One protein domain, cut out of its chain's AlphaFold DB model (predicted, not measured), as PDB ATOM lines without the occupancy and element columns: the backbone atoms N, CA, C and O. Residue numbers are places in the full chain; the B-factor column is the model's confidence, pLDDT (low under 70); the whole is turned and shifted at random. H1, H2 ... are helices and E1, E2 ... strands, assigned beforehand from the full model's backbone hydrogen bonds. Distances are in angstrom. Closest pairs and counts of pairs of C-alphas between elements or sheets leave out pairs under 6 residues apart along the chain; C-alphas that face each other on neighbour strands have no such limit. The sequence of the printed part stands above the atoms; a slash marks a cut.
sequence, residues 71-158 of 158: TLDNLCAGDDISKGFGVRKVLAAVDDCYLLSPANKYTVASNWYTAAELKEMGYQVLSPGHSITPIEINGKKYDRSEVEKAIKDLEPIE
ATOM      1  N   THR A  71     -44.294  27.557  50.599       89.06
ATOM      2  CA  THR A  71     -45.523  28.182  51.073       89.06
ATOM      3  C   THR A  71     -45.317  29.690  51.081       89.06
ATOM      4  O   THR A  71     -44.197  30.178  50.906       89.06
ATOM      5  N   LEU A  72     -46.388  30.447  51.307       91.81
ATOM      6  CA  LEU A  72     -46.271  31.897  51.442       91.81
ATOM      7  C   LEU A  72     -45.452  32.326  52.672       91.81
ATOM      8  O   LEU A  72     -45.072  33.483  52.732       91.81
ATOM      9  N   ASP A  73     -45.156  31.420  53.610       89.81
ATOM     10  CA  ASP A  73     -44.382  31.709  54.827       89.81
ATOM     11  C   ASP A  73     -42.865  31.502  54.652       89.81
ATOM     12  O   ASP A  73     -42.087  31.758  55.568       89.81
ATOM     13  N   ASN A  74     -42.419  30.977  53.506       88.12
ATOM     14  CA  ASN A  74     -41.017  30.600  53.292       88.12
ATOM     15  C   ASN A  74     -40.489  30.981  51.895       88.12
ATOM     16  O   ASN A  74     -39.568  30.341  51.360       88.12
ATOM     17  N   LEU A  75     -41.072  32.023  51.300       91.12
ATOM     18  CA  LEU A  75     -40.677  32.531  49.990       91.12
ATOM     19  C   LEU A  75     -39.253  33.102  50.007       91.12
ATOM     20  O   LEU A  75     -38.743  33.593  51.012       91.12
ATOM     21  N   CYS A  76     -38.588  33.026  48.863       90.56
ATOM     22  CA  CYS A  76     -37.264  33.579  48.616       90.56
ATOM     23  C   CYS A  76     -37.264  34.365  47.304       90.56
ATOM     24  O   CYS A  76     -38.099  34.141  46.428       90.56
ATOM     25  N   ALA A  77     -36.280  35.251  47.141       92.06
ATOM     26  CA  ALA A  77     -36.069  35.941  45.876       92.06
ATOM     27  C   ALA A  77     -35.958  34.941  44.710       92.06
ATOM     28  O   ALA A  77     -35.207  33.965  44.779       92.06
ATOM     29  N   GLY A  78     -36.706  35.202  43.642       89.94
ATOM     30  CA  GLY A  78     -36.828  34.355  42.462       89.94
ATOM     31  C   GLY A  78     -38.096  33.504  42.421       89.94
ATOM     32  O   GLY A  78     -38.517  33.177  41.308       89.94
ATOM     33  N   ASP A  79     -38.711  33.203  43.572       91.56
ATOM     34  CA  ASP A  79     -39.956  32.430  43.640       91.56
ATOM     35  C   ASP A  79     -41.097  33.178  42.931       91.56
ATOM     36  O   ASP A  79     -41.171  34.412  42.960       91.56
ATOM     37  N   ASP A  80     -41.990  32.424  42.294       92.06
ATOM     38  CA  ASP A  80     -43.171  32.958  41.629       92.06
ATOM     39  C   ASP A  80     -44.417  32.680  42.470       92.06
ATOM     40  O   ASP A  80     -44.587  31.605  43.048       92.06
ATOM     41  N   ILE A  81     -45.299  33.669  42.539       92.69
ATOM     42  CA  ILE A  81     -46.609  33.551  43.171       92.69
ATOM     43  C   ILE A  81     -47.682  34.017  42.200       92.69
ATOM     44  O   ILE A  81     -47.427  34.833  41.307       92.69
ATOM     45  N   SER A  82     -48.900  33.529  42.378       91.31
ATOM     46  CA  SER A  82     -50.028  33.901  41.536       91.31
ATOM     47  C   SER A  82     -51.253  34.282  42.334       91.31
ATOM     48  O   SER A  82     -51.459  33.826  43.454       91.31
ATOM     49  N   LYS A  83     -52.081  35.120  41.719       88.94
ATOM     50  CA  LYS A  83     -53.477  35.315  42.094       88.94
ATOM     51  C   LYS A  83     -54.301  35.233  40.815       88.94
ATOM     52  O   LYS A  83     -54.224  36.126  39.964       88.94
ATOM     53  N   GLY A  84     -55.051  34.144  40.646       83.00
ATOM     54  CA  GLY A  84     -55.667  33.815  39.356       83.00
ATOM     55  C   GLY A  84     -54.598  33.677  38.265       83.00
ATOM     56  O   GLY A  84     -53.609  32.986  38.458       83.00
ATOM     57  N   PHE A  85     -54.755  34.386  37.144       77.12
ATOM     58  CA  PHE A  85     -53.787  34.368  36.032       77.12
ATOM     59  C   PHE A  85     -52.633  35.373  36.186       77.12
ATOM     60  O   PHE A  85     -51.748  35.434  35.334       77.12
ATOM     61  N   GLY A  86     -52.645  36.201  37.233       85.69
ATOM     62  CA  GLY A  86     -51.603  37.195  37.465       85.69
ATOM     63  C   GLY A  86     -50.414  36.582  38.191       85.69
ATOM     64  O   GLY A  86     -50.518  36.311  39.385       85.69
ATOM     65  N   VAL A  87     -49.291  36.413  37.492       89.94
ATOM     66  CA  VAL A  87     -48.024  35.945  38.076       89.94
ATOM     67  C   VAL A  87     -47.171  37.131  38.508       89.94
ATOM     68  O   VAL A  87     -47.046  38.131  37.791       89.94
ATOM     69  N   ARG A  88     -46.571  37.023  39.690       92.69
ATOM     70  CA  ARG A  88     -45.628  37.994  40.248       92.69
ATOM     71  C   ARG A  88     -44.398  37.260  40.755       92.69
ATOM     72  O   ARG A  88     -44.514  36.161  41.289       92.69
ATOM     73  N   LYS A  89     -43.241  37.907  40.638       93.56
ATOM     74  CA  LYS A  89     -41.977  37.380  41.148       93.56
ATOM     75  C   LYS A  89     -41.643  38.015  42.491       93.56
ATOM     76  O   LYS A  89     -41.775  39.233  42.646       93.56
ATOM     77  N   VAL A  90     -41.177  37.208  43.436       95.06
ATOM     78  CA  VAL A  90     -40.556  37.677  44.677       95.06
ATOM     79  C   VAL A  90     -39.163  38.193  44.331       95.06
ATOM     80  O   VAL A  90     -38.315  37.447  43.851       95.06
ATOM     81  N   LEU A  91     -38.916  39.481  44.534       95.94
ATOM     82  CA  LEU A  91     -37.638  40.125  44.221       95.94
ATOM     83  C   LEU A  91     -36.692  40.133  45.416       95.94
ATOM     84  O   LEU A  91     -35.481  40.023  45.246       95.94
ATOM     85  N   ALA A  92     -37.247  40.250  46.619       95.69
ATOM     86  CA  ALA A  92     -36.518  40.195  47.874       95.69
ATOM     87  C   ALA A  92     -37.418  39.619  48.971       95.69
ATOM     88  O   ALA A  92     -38.639  39.761  48.914       95.69
ATOM     89  N   ALA A  93     -36.794  38.987  49.960       95.25
ATOM     90  CA  ALA A  93     -37.441  38.489  51.164       95.25
ATOM     91  C   ALA A  93     -36.643  38.983  52.374       95.25
ATOM     92  O   ALA A  93     -35.417  38.842  52.394       95.25
ATOM     93  N   VAL A  94     -37.333  39.580  53.339       93.69
ATOM     94  CA  VAL A  94     -36.785  40.002  54.631       93.69
ATOM     95  C   VAL A  94     -37.763  39.504  55.682       93.69
ATOM     96  O   VAL A  94     -38.898  39.967  55.721       93.69
ATOM     97  N   ASP A  95     -37.337  38.521  56.472       89.44
ATOM     98  CA  ASP A  95     -38.191  37.797  57.417       89.44
ATOM     99  C   ASP A  95     -39.488  37.276  56.760       89.44
ATOM    100  O   ASP A  95     -39.425  36.463  55.833       89.44
ATOM    101  N   ASP A  96     -40.654  37.731  57.220       88.38
ATOM    102  CA  ASP A  96     -41.985  37.369  56.713       88.38
ATOM    103  C   ASP A  96     -42.535  38.361  55.670       88.38
ATOM    104  O   ASP A  96     -43.701  38.270  55.275       88.38
ATOM    105  N   CYS A  97     -41.701  39.302  55.216       95.31
ATOM    106  CA  CYS A  97     -42.045  40.356  54.270       95.31
ATOM    107  C   CYS A  97     -41.378  40.133  52.902       95.31
ATOM    108  O   CYS A  97     -40.179  39.861  52.792       95.31
ATOM    109  N   TYR A  98     -42.143  40.328  51.827       97.06
ATOM    110  CA  TYR A  98     -41.734  40.034  50.455       97.06
ATOM    111  C   TYR A  98     -41.944  41.225  49.525       97.06
ATOM    112  O   TYR A  98     -43.058  41.733  49.383       97.06
ATOM    113  N   LEU A  99     -40.882  41.640  48.833       97.44
ATOM    114  CA  LEU A  99     -40.966  42.623  47.758       97.44
ATOM    115  C   LEU A  99     -41.398  41.920  46.482       97.44
ATOM    116  O   LEU A  99     -40.678  41.058  45.977       97.44
ATOM    117  N   LEU A 100     -42.535  42.317  45.924       96.50
ATOM    118  CA  LEU A 100     -43.050  41.718  44.700       96.50
ATOM    119  C   LEU A 100     -42.822  42.608  43.484       96.50
ATOM    120  O   LEU A 100     -42.908  43.837  43.557       96.50
ATOM    121  N   SER A 101     -42.640  41.978  42.328       95.19
ATOM    122  CA  SER A 101     -42.710  42.656  41.037       95.19
ATOM    123  C   SER A 101     -44.149  43.058  40.688       95.19
ATOM    124  O   SER A 101     -45.088  42.451  41.206       95.19
ATOM    125  N   PRO A 102     -44.405  44.022  39.788       91.00
ATOM    126  CA  PRO A 102     -45.696  44.104  39.112       91.00
ATOM    127  C   PRO A 102     -45.990  42.814  38.334       91.00
ATOM    128  O   PRO A 102     -45.069  42.072  37.963       91.00
ATOM    129  N   ALA A 103     -47.269  42.573  38.040       85.44
ATOM    130  CA  ALA A 103     -47.655  41.512  37.117       85.44
ATOM    131  C   ALA A 103     -46.980  41.732  35.751       85.44
ATOM    132  O   ALA A 103     -46.925  42.861  35.257       85.44
ATOM    133  N   ASN A 104     -46.451  40.661  35.154       74.88
ATOM    134  CA  ASN A 104     -45.792  40.663  33.839       74.88
ATOM    135  C   ASN A 104     -44.532  41.556  33.713       74.88
ATOM    136  O   ASN A 104     -44.043  41.763  32.603       74.88
ATOM    137  N   LYS A 105     -43.980  42.091  34.815       85.62
ATOM    138  CA  LYS A 105     -42.737  42.894  34.827       85.62
ATOM    139  C   LYS A 105     -41.782  42.427  35.926       85.62
ATOM    140  O   LYS A 105     -41.588  43.112  36.923       85.62
ATOM    141  N   TYR A 106     -41.171  41.262  35.731       86.62
ATOM    142  CA  TYR A 106     -40.458  40.508  36.774       86.62
ATOM    143  C   TYR A 106     -39.122  41.086  37.262       86.62
ATOM    144  O   TYR A 106     -38.498  40.487  38.129       86.62
ATOM    145  N   THR A 107     -38.666  42.213  36.720       89.06
ATOM    146  CA  THR A 107     -37.403  42.865  37.114       89.06
ATOM    147  C   THR A 107     -37.610  44.214  37.801       89.06
ATOM    148  O   THR A 107     -36.645  44.832  38.237       89.06
ATOM    149  N   VAL A 108     -38.856  44.686  37.902       93.06
ATOM    150  CA  VAL A 108     -39.194  45.999  38.466       93.06
ATOM    151  C   VAL A 108     -39.793  45.809  39.850       93.06
ATOM    152  O   VAL A 108     -40.676  44.978  40.011       93.06
ATOM    153  N   ALA A 109     -39.351  46.585  40.839       94.94
ATOM    154  CA  ALA A 109     -39.935  46.575  42.178       94.94
ATOM    155  C   ALA A 109     -41.316  47.247  42.211       94.94
ATOM    156  O   ALA A 109     -41.548  48.243  41.527       94.94
ATOM    157  N   SER A 110     -42.232  46.699  43.010       94.62
ATOM    158  CA  SER A 110     -43.541  47.298  43.286       94.62
ATOM    159  C   SER A 110     -43.722  47.493  44.790       94.62
ATOM    160  O   SER A 110     -43.181  48.446  45.336       94.62
ATOM    161  N   ASN A 111     -44.456  46.601  45.455       95.50
ATOM    162  CA  ASN A 111     -44.868  46.763  46.846       95.50
ATOM    163  C   ASN A 111     -44.343  45.609  47.701       95.50
ATOM    164  O   ASN A 111     -44.161  44.492  47.202       95.50
ATOM    165  N   TRP A 112     -44.148  45.900  48.984       97.56
ATOM    166  CA  TRP A 112     -43.898  44.912  50.027       97.56
ATOM    167  C   TRP A 112     -45.215  44.374  50.579       97.56
ATOM    168  O   TRP A 112     -46.183  45.126  50.681       97.56
ATOM    169  N   TYR A 113     -45.223  43.092  50.935       97.44
ATOM    170  CA  TYR A 113     -46.339  42.427  51.604       97.44
ATOM    171  C   TYR A 113     -45.820  41.428  52.628       97.44
ATOM    172  O   TYR A 113     -44.837  40.735  52.366       97.44
ATOM    173  N   THR A 114     -46.520  41.298  53.742       97.06
ATOM    174  CA  THR A 114     -46.341  40.188  54.679       97.06
ATOM    175  C   THR A 114     -46.932  38.891  54.121       97.06
ATOM    176  O   THR A 114     -47.850  38.908  53.291       97.06
ATOM    177  N   ALA A 115     -46.470  37.740  54.613       94.56
ATOM    178  CA  ALA A 115     -47.077  36.439  54.316       94.56
ATOM    179  C   ALA A 115     -48.595  36.415  54.604       94.56
ATOM    180  O   ALA A 115     -49.366  35.817  53.850       94.56
ATOM    181  N   ALA A 116     -49.028  37.090  55.676       95.75
ATOM    182  CA  ALA A 116     -50.432  37.184  56.070       95.75
ATOM    183  C   ALA A 116     -51.274  37.957  55.041       95.75
ATOM    184  O   ALA A 116     -52.308  37.452  54.605       95.75
ATOM    185  N   GLU A 117     -50.799  39.118  54.581       97.38
ATOM    186  CA  GLU A 117     -51.481  39.901  53.540       97.38
ATOM    187  C   GLU A 117     -51.584  39.117  52.226       97.38
ATOM    188  O   GLU A 117     -52.616  39.144  51.558       97.38
ATOM    189  N   LEU A 118     -50.536  38.376  51.847       95.88
ATOM    190  CA  LEU A 118     -50.573  37.536  50.645       95.88
ATOM    191  C   LEU A 118     -51.657  36.454  50.739       95.88
ATOM    192  O   LEU A 118     -52.385  36.243  49.763       95.88
ATOM    193  N   LYS A 119     -51.798  35.807  51.903       94.38
ATOM    194  CA  LYS A 119     -52.849  34.812  52.170       94.38
ATOM    195  C   LYS A 119     -54.240  35.434  52.113       94.38
ATOM    196  O   LYS A 119     -55.107  34.901  51.426       94.38
ATOM    197  N   GLU A 120     -54.441  36.571  52.777       96.25
ATOM    198  CA  GLU A 120     -55.718  37.297  52.782       96.25
ATOM    199  C   GLU A 120     -56.124  37.730  51.367       96.25
ATOM    200  O   GLU A 120     -57.275  37.593  50.955       96.25
ATOM    201  N   MET A 121     -55.154  38.171  50.568       94.19
ATOM    202  CA  MET A 121     -55.377  38.512  49.169       94.19
ATOM    203  C   MET A 121     -55.616  37.293  48.267       94.19
ATOM    204  O   MET A 121     -55.966  37.498  47.100       94.19
ATOM    205  N   GLY A 122     -55.431  36.064  48.748       93.00
ATOM    206  CA  GLY A 122     -55.621  34.833  47.980       93.00
ATOM    207  C   GLY A 122     -54.494  34.532  46.992       93.00
ATOM    208  O   GLY A 122     -54.755  33.961  45.932       93.00
ATOM    209  N   TYR A 123     -53.260  34.946  47.292       93.69
ATOM    210  CA  TYR A 123     -52.101  34.498  46.523       93.69
ATOM    211  C   TYR A 123     -51.773  33.031  46.814       93.69
ATOM    212  O   TYR A 123     -52.074  32.499  47.880       93.69
ATOM    213  N   GLN A 124     -51.118  32.386  45.856       91.19
ATOM    214  CA  GLN A 124     -50.647  31.010  45.946       91.19
ATOM    215  C   GLN A 124     -49.223  30.913  45.403       91.19
ATOM    216  O   GLN A 124     -48.833  31.678  44.519       91.19
ATOM    217  N   VAL A 125     -48.442  29.972  45.931       91.00
ATOM    218  CA  VAL A 125     -47.093  29.691  45.430       91.00
ATOM    219  C   VAL A 125     -47.185  28.939  44.109       91.00
ATOM    220  O   VAL A 125     -47.904  27.948  44.013       91.00
ATOM    221  N   LEU A 126     -46.430  29.382  43.105       87.19
ATOM    222  CA  LEU A 126     -46.255  28.637  41.865       87.19
ATOM    223  C   LEU A 126     -45.042  27.720  41.973       87.19
ATOM    224  O   LEU A 126     -43.956  28.132  42.388       87.19
ATOM    225  N   SER A 127     -45.218  26.469  41.558       78.62
ATOM    226  CA  SER A 127     -44.095  25.540  41.466       78.62
ATOM    227  C   SER A 127     -43.093  26.018  40.402       78.62
ATOM    228  O   SER A 127     -43.495  26.575  39.380       78.62
ATOM    229  N   PRO A 128     -41.778  25.811  40.587       71.00
ATOM    230  CA  PRO A 128     -40.789  26.185  39.580       71.00
ATOM    231  C   PRO A 128     -41.088  25.539  38.220       71.00
ATOM    232  O   PRO A 128     -41.278  24.328  38.140       71.00
ATOM    233  N   GLY A 129     -41.109  26.341  37.152       66.25
ATOM    234  CA  GLY A 129     -41.418  25.868  35.794       66.25
ATOM    235  C   GLY A 129     -42.910  25.660  35.510       66.25
ATOM    236  O   GLY A 129     -43.261  25.287  34.394       66.25
ATOM    237  N   HIS A 130     -43.783  25.933  36.482       72.75
ATOM    238  CA  HIS A 130     -45.229  25.901  36.306       72.75
ATOM    239  C   HIS A 130     -45.698  27.091  35.471       72.75
ATOM    240  O   HIS A 130     -45.540  28.247  35.871       72.75
ATOM    241  N   SER A 131     -46.296  26.818  34.315       71.38
ATOM    242  CA  SER A 131     -46.981  27.818  33.501       71.38
ATOM    243  C   SER A 131     -48.491  27.670  33.663       71.38
ATOM    244  O   SER A 131     -49.063  26.618  33.381       71.38
ATOM    245  N   ILE A 132     -49.155  28.747  34.087       78.62
ATOM    246  CA  ILE A 132     -50.616  28.756  34.187       78.62
ATOM    247  C   ILE A 132     -51.189  28.692  32.770       78.62
ATOM    248  O   ILE A 132     -51.107  29.661  32.012       78.62
ATOM    249  N   THR A 133     -51.773  27.548  32.418       82.06
ATOM    250  CA  THR A 133     -52.419  27.339  31.117       82.06
ATOM    251  C   THR A 133     -53.931  27.343  31.321       82.06
ATOM    252  O   THR A 133     -54.461  26.371  31.857       82.06
ATOM    253  N   PRO A 134     -54.647  28.416  30.939       86.12
ATOM    254  CA  PRO A 134     -56.082  28.489  31.163       86.12
ATOM    255  C   PRO A 134     -56.825  27.469  30.295       86.12
ATOM    256  O   PRO A 134     -56.668  27.453  29.074       86.12
ATOM    257  N   ILE A 135     -57.686  26.670  30.918       89.00
ATOM    258  CA  ILE A 135     -58.746  25.903  30.253       89.00
ATOM    259  C   ILE A 135     -60.104  26.394  30.735       89.00
ATOM    260  O   ILE A 135     -60.227  26.878  31.858       89.00
ATOM    261  N   GLU A 136     -61.122  26.282  29.891       92.50
ATOM    262  CA  GLU A 136     -62.483  26.678  30.237       92.50
ATOM    263  C   GLU A 136     -63.361  25.440  30.410       92.50
ATOM    264  O   GLU A 136     -63.447  24.601  29.517       92.50
ATOM    265  N   ILE A 137     -63.999  25.323  31.572       93.12
ATOM    266  CA  ILE A 137     -64.951  24.259  31.895       93.12
ATOM    267  C   ILE A 137     -66.203  24.949  32.431       93.12
ATOM    268  O   ILE A 137     -66.135  25.695  33.408       93.12
ATOM    269  N   ASN A 138     -67.350  24.730  31.784       93.62
ATOM    270  CA  ASN A 138     -68.637  25.323  32.172       93.62
ATOM    271  C   ASN A 138     -68.586  26.859  32.352       93.62
ATOM    272  O   ASN A 138     -69.112  27.395  33.329       93.62
ATOM    273  N   GLY A 139     -67.906  27.571  31.446       89.25
ATOM    274  CA  GLY A 139     -67.789  29.037  31.480       89.25
ATOM    275  C   GLY A 139     -66.844  29.592  32.553       89.25
ATOM    276  O   GLY A 139     -66.762  30.805  32.742       89.25
ATOM    277  N   LYS A 140     -66.129  28.728  33.284       90.94
ATOM    278  CA  LYS A 140     -65.128  29.115  34.286       90.94
ATOM    279  C   LYS A 140     -63.737  28.729  33.807       90.94
ATOM    280  O   LYS A 140     -63.549  27.658  33.238       90.94
ATOM    281  N   LYS A 141     -62.758  29.604  34.055       88.81
ATOM    282  CA  LYS A 141     -61.359  29.356  33.695       88.81
ATOM    283  C   LYS A 141     -60.608  28.712  34.854       88.81
ATOM    284  O   LYS A 141     -60.683  29.202  35.980       88.81
ATOM    285  N   TYR A 142     -59.848  27.673  34.548       84.75
ATOM    286  CA  TYR A 142     -59.036  26.905  35.488       84.75
ATOM    287  C   TYR A 142     -57.606  26.786  34.966       84.75
ATOM    288  O   TYR A 142     -57.382  26.856  33.759       84.75
ATOM    289  N   ASP A 143     -56.642  26.592  35.861       84.25
ATOM    290  CA  ASP A 143     -55.306  26.154  35.464       84.25
ATOM    291  C   ASP A 143     -55.365  24.677  35.060       84.25
ATOM    292  O   ASP A 143     -55.770  23.830  35.859       84.25
ATOM    293  N   ARG A 144     -54.972  24.367  33.822       85.56
ATOM    294  CA  ARG A 144     -54.943  23.004  33.280       85.56
ATOM    295  C   ARG A 144     -54.228  22.031  34.212       85.56
ATOM    296  O   ARG A 144     -54.747  20.951  34.452       85.56
ATOM    297  N   SER A 145     -53.066  22.415  34.723       83.56
ATOM    298  CA  SER A 145     -52.211  21.535  35.527       83.56
ATOM    299  C   SER A 145     -52.847  21.160  36.873       83.56
ATOM    300  O   SER A 145     -52.766  20.011  37.303       83.56
ATOM    301  N   GLU A 146     -53.548  22.102  37.509       84.38
ATOM    302  CA  GLU A 146     -54.305  21.853  38.738       84.38
ATOM    303  C   GLU A 146     -55.510  20.948  38.475       84.38
ATOM    304  O   GLU A 146     -55.794  20.049  39.267       84.38
ATOM    305  N   VAL A 147     -56.190  21.131  37.338       88.69
ATOM    306  CA  VAL A 147     -57.287  20.243  36.930       88.69
ATOM    307  C   VAL A 147     -56.769  18.834  36.654       88.69
ATOM    308  O   VAL A 147     -57.317  17.887  37.208       88.69
ATOM    309  N   GLU A 148     -55.693  18.687  35.877       89.31
ATOM    310  CA  GLU A 148     -55.043  17.396  35.598       89.31
ATOM    311  C   GLU A 148     -54.636  16.685  36.893       89.31
ATOM    312  O   GLU A 148     -54.912  15.500  37.065       89.31
ATOM    313  N   LYS A 149     -54.054  17.413  37.852       87.38
ATOM    314  CA  LYS A 149     -53.692  16.872  39.168       87.38
ATOM    315  C   LYS A 149     -54.910  16.428  39.980       87.38
ATOM    316  O   LYS A 149     -54.813  15.424  40.682       87.38
ATOM    317  N   ALA A 150     -56.022  17.159  39.914       90.88
ATOM    318  CA  ALA A 150     -57.249  16.833  40.641       90.88
ATOM    319  C   ALA A 150     -57.980  15.609  40.067       90.88
ATOM    320  O   ALA A 150     -58.641  14.893  40.816       90.88
ATOM    321  N   ILE A 151     -57.854  15.358  38.761       93.06
ATOM    322  CA  ILE A 151     -58.513  14.232  38.079       93.06
ATOM    323  C   ILE A 151     -57.591  13.033  37.841       93.06
ATOM    324  O   ILE A 151     -58.049  12.030  37.308       93.06
ATOM    325  N   LYS A 152     -56.309  13.113  38.220       92.69
ATOM    326  CA  LYS A 152     -55.298  12.076  37.940       92.69
ATOM    327  C   LYS A 152     -55.675  10.675  38.450       92.69
ATOM    328  O   LYS A 152     -55.196   9.690  37.905       92.69
ATOM    329  N   ASP A 153     -56.481  10.615  39.512       92.25
ATOM    330  CA  ASP A 153     -56.906   9.377  40.175       92.25
ATOM    331  C   ASP A 153     -58.318   8.935  39.725       92.25
ATOM    332  O   ASP A 153     -58.855   7.963  40.250       92.25
ATOM    333  N   LEU A 154     -58.943   9.654  38.783       94.00
ATOM    334  CA  LEU A 154     -60.233   9.288  38.194       94.00
ATOM    335  C   LEU A 154     -60.026   8.377  36.979       94.00
ATOM    336  O   LEU A 154     -59.093   8.568  36.199       94.00
ATOM    337  N   GLU A 155     -60.927   7.414  36.785       91.38
ATOM    338  CA  GLU A 155     -60.921   6.576  35.585       91.38
ATOM    339  C   GLU A 155     -61.417   7.373  34.363       91.38
ATOM    340  O   GLU A 155     -62.462   8.033  34.442       91.38
ATOM    341  N   PRO A 156     -60.691   7.339  33.230       87.50
ATOM    342  CA  PRO A 156     -61.165   7.937  31.991       87.50
ATOM    343  C   PRO A 156     -62.376   7.162  31.452       87.50
ATOM    344  O   PRO A 156     -62.446   5.942  31.565       87.50
ATOM    345  N   ILE A 157     -63.318   7.881  30.842       88.88
ATOM    346  CA  ILE A 157     -64.445   7.288  30.112       88.88
ATOM    347  C   ILE A 157     -64.024   7.166  28.642       88.88
ATOM    348  O   ILE A 157     -63.544   8.152  28.077       88.88
ATOM    349  N   GLU A 158     -64.176   5.975  28.056       76.88
ATOM    350  CA  GLU A 158     -63.968   5.720  26.617       76.88
ATOM    351  C   GLU A 158     -65.101   6.276  25.742       76.88
ATOM    352  O   GLU A 158     -66.285   6.170  26.143       76.88
TER     353      GLU A 158
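Overview. This is residues 71 to 158 of the 158 residues of an uncharacterized protein of Candidatus Saccharibacteria bacterium oral taxon 488 (UniProt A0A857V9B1). The model has two lobes in a row and a tail: a curled sheet of five strands, E4 E3 E2 E1 E5, with helix H1 on it, then a small hairpin, E6 and E7, that leads into helix H2. Residues 148 to 158, the last four residues of H2 and the tail after it, stick out and lengthen the whole. The printed part has 88 residues, with elements in the order E1 E2 E3 E4 H1 E5 E6 E7 H2. The larger sheet runs E4 E3 E2 E1 E5, all antiparallel, and the class is mixed, helices and strands. The whole is loose, with a radius of gyration of the C-alphas of 15.1 A, and spans 52 by 23 by 22 A.

Along the chain. E1, residues 80 to 83, begins at C-alpha 80, (-43.171, 32.958, 41.629). E2, residues 86 to 94, is 22.9 A long and bends by 59 degrees at residue 91. E3 holds residues 97 to 100, E4 112 to 114, H1 115 to 120 and E5 124 to 126. E6, residues 134 to 137, and E7, residues 140 to 143, precede H2, residues 144 to 151, 10.6 A long, which ends at C-alpha 151, (-58.513, 14.232, 38.079).

Arrangement. E1 to E4 form a meander, each strand the antiparallel neighbour of the one before. N 88 and O 81 of E2 and E1 are 2.9 A apart, within hydrogen-bond range, as are N 99 and O 92 of E3 and E2, 2.9 A, N 98 and O 113 of E3 and E4, 2.8 A, and N 82 and O 124 of E1 and E5, 2.8 A. H1 is on this strongly twisted sheet; its closest C-alphas with E3 are those of Ala 115 and Cys 97, 6.4 A. E6 and E7 form a hairpin, with N 142 and O 135 2.8 A apart. H2 is not on the five-stranded sheet and is apart from H1. In H1 and H2 every O i to N i+4 pair is within hydrogen-bond range.

Size, cuts and confidence. The C-alphas farthest apart, of Val 94 and Glu 158, are 52.0 A apart. The printed part has no cut. The link from E3 to E4, 11 residues, is long. Mean pLDDT of the printed part is 89.6; residue 129 alone is under 70.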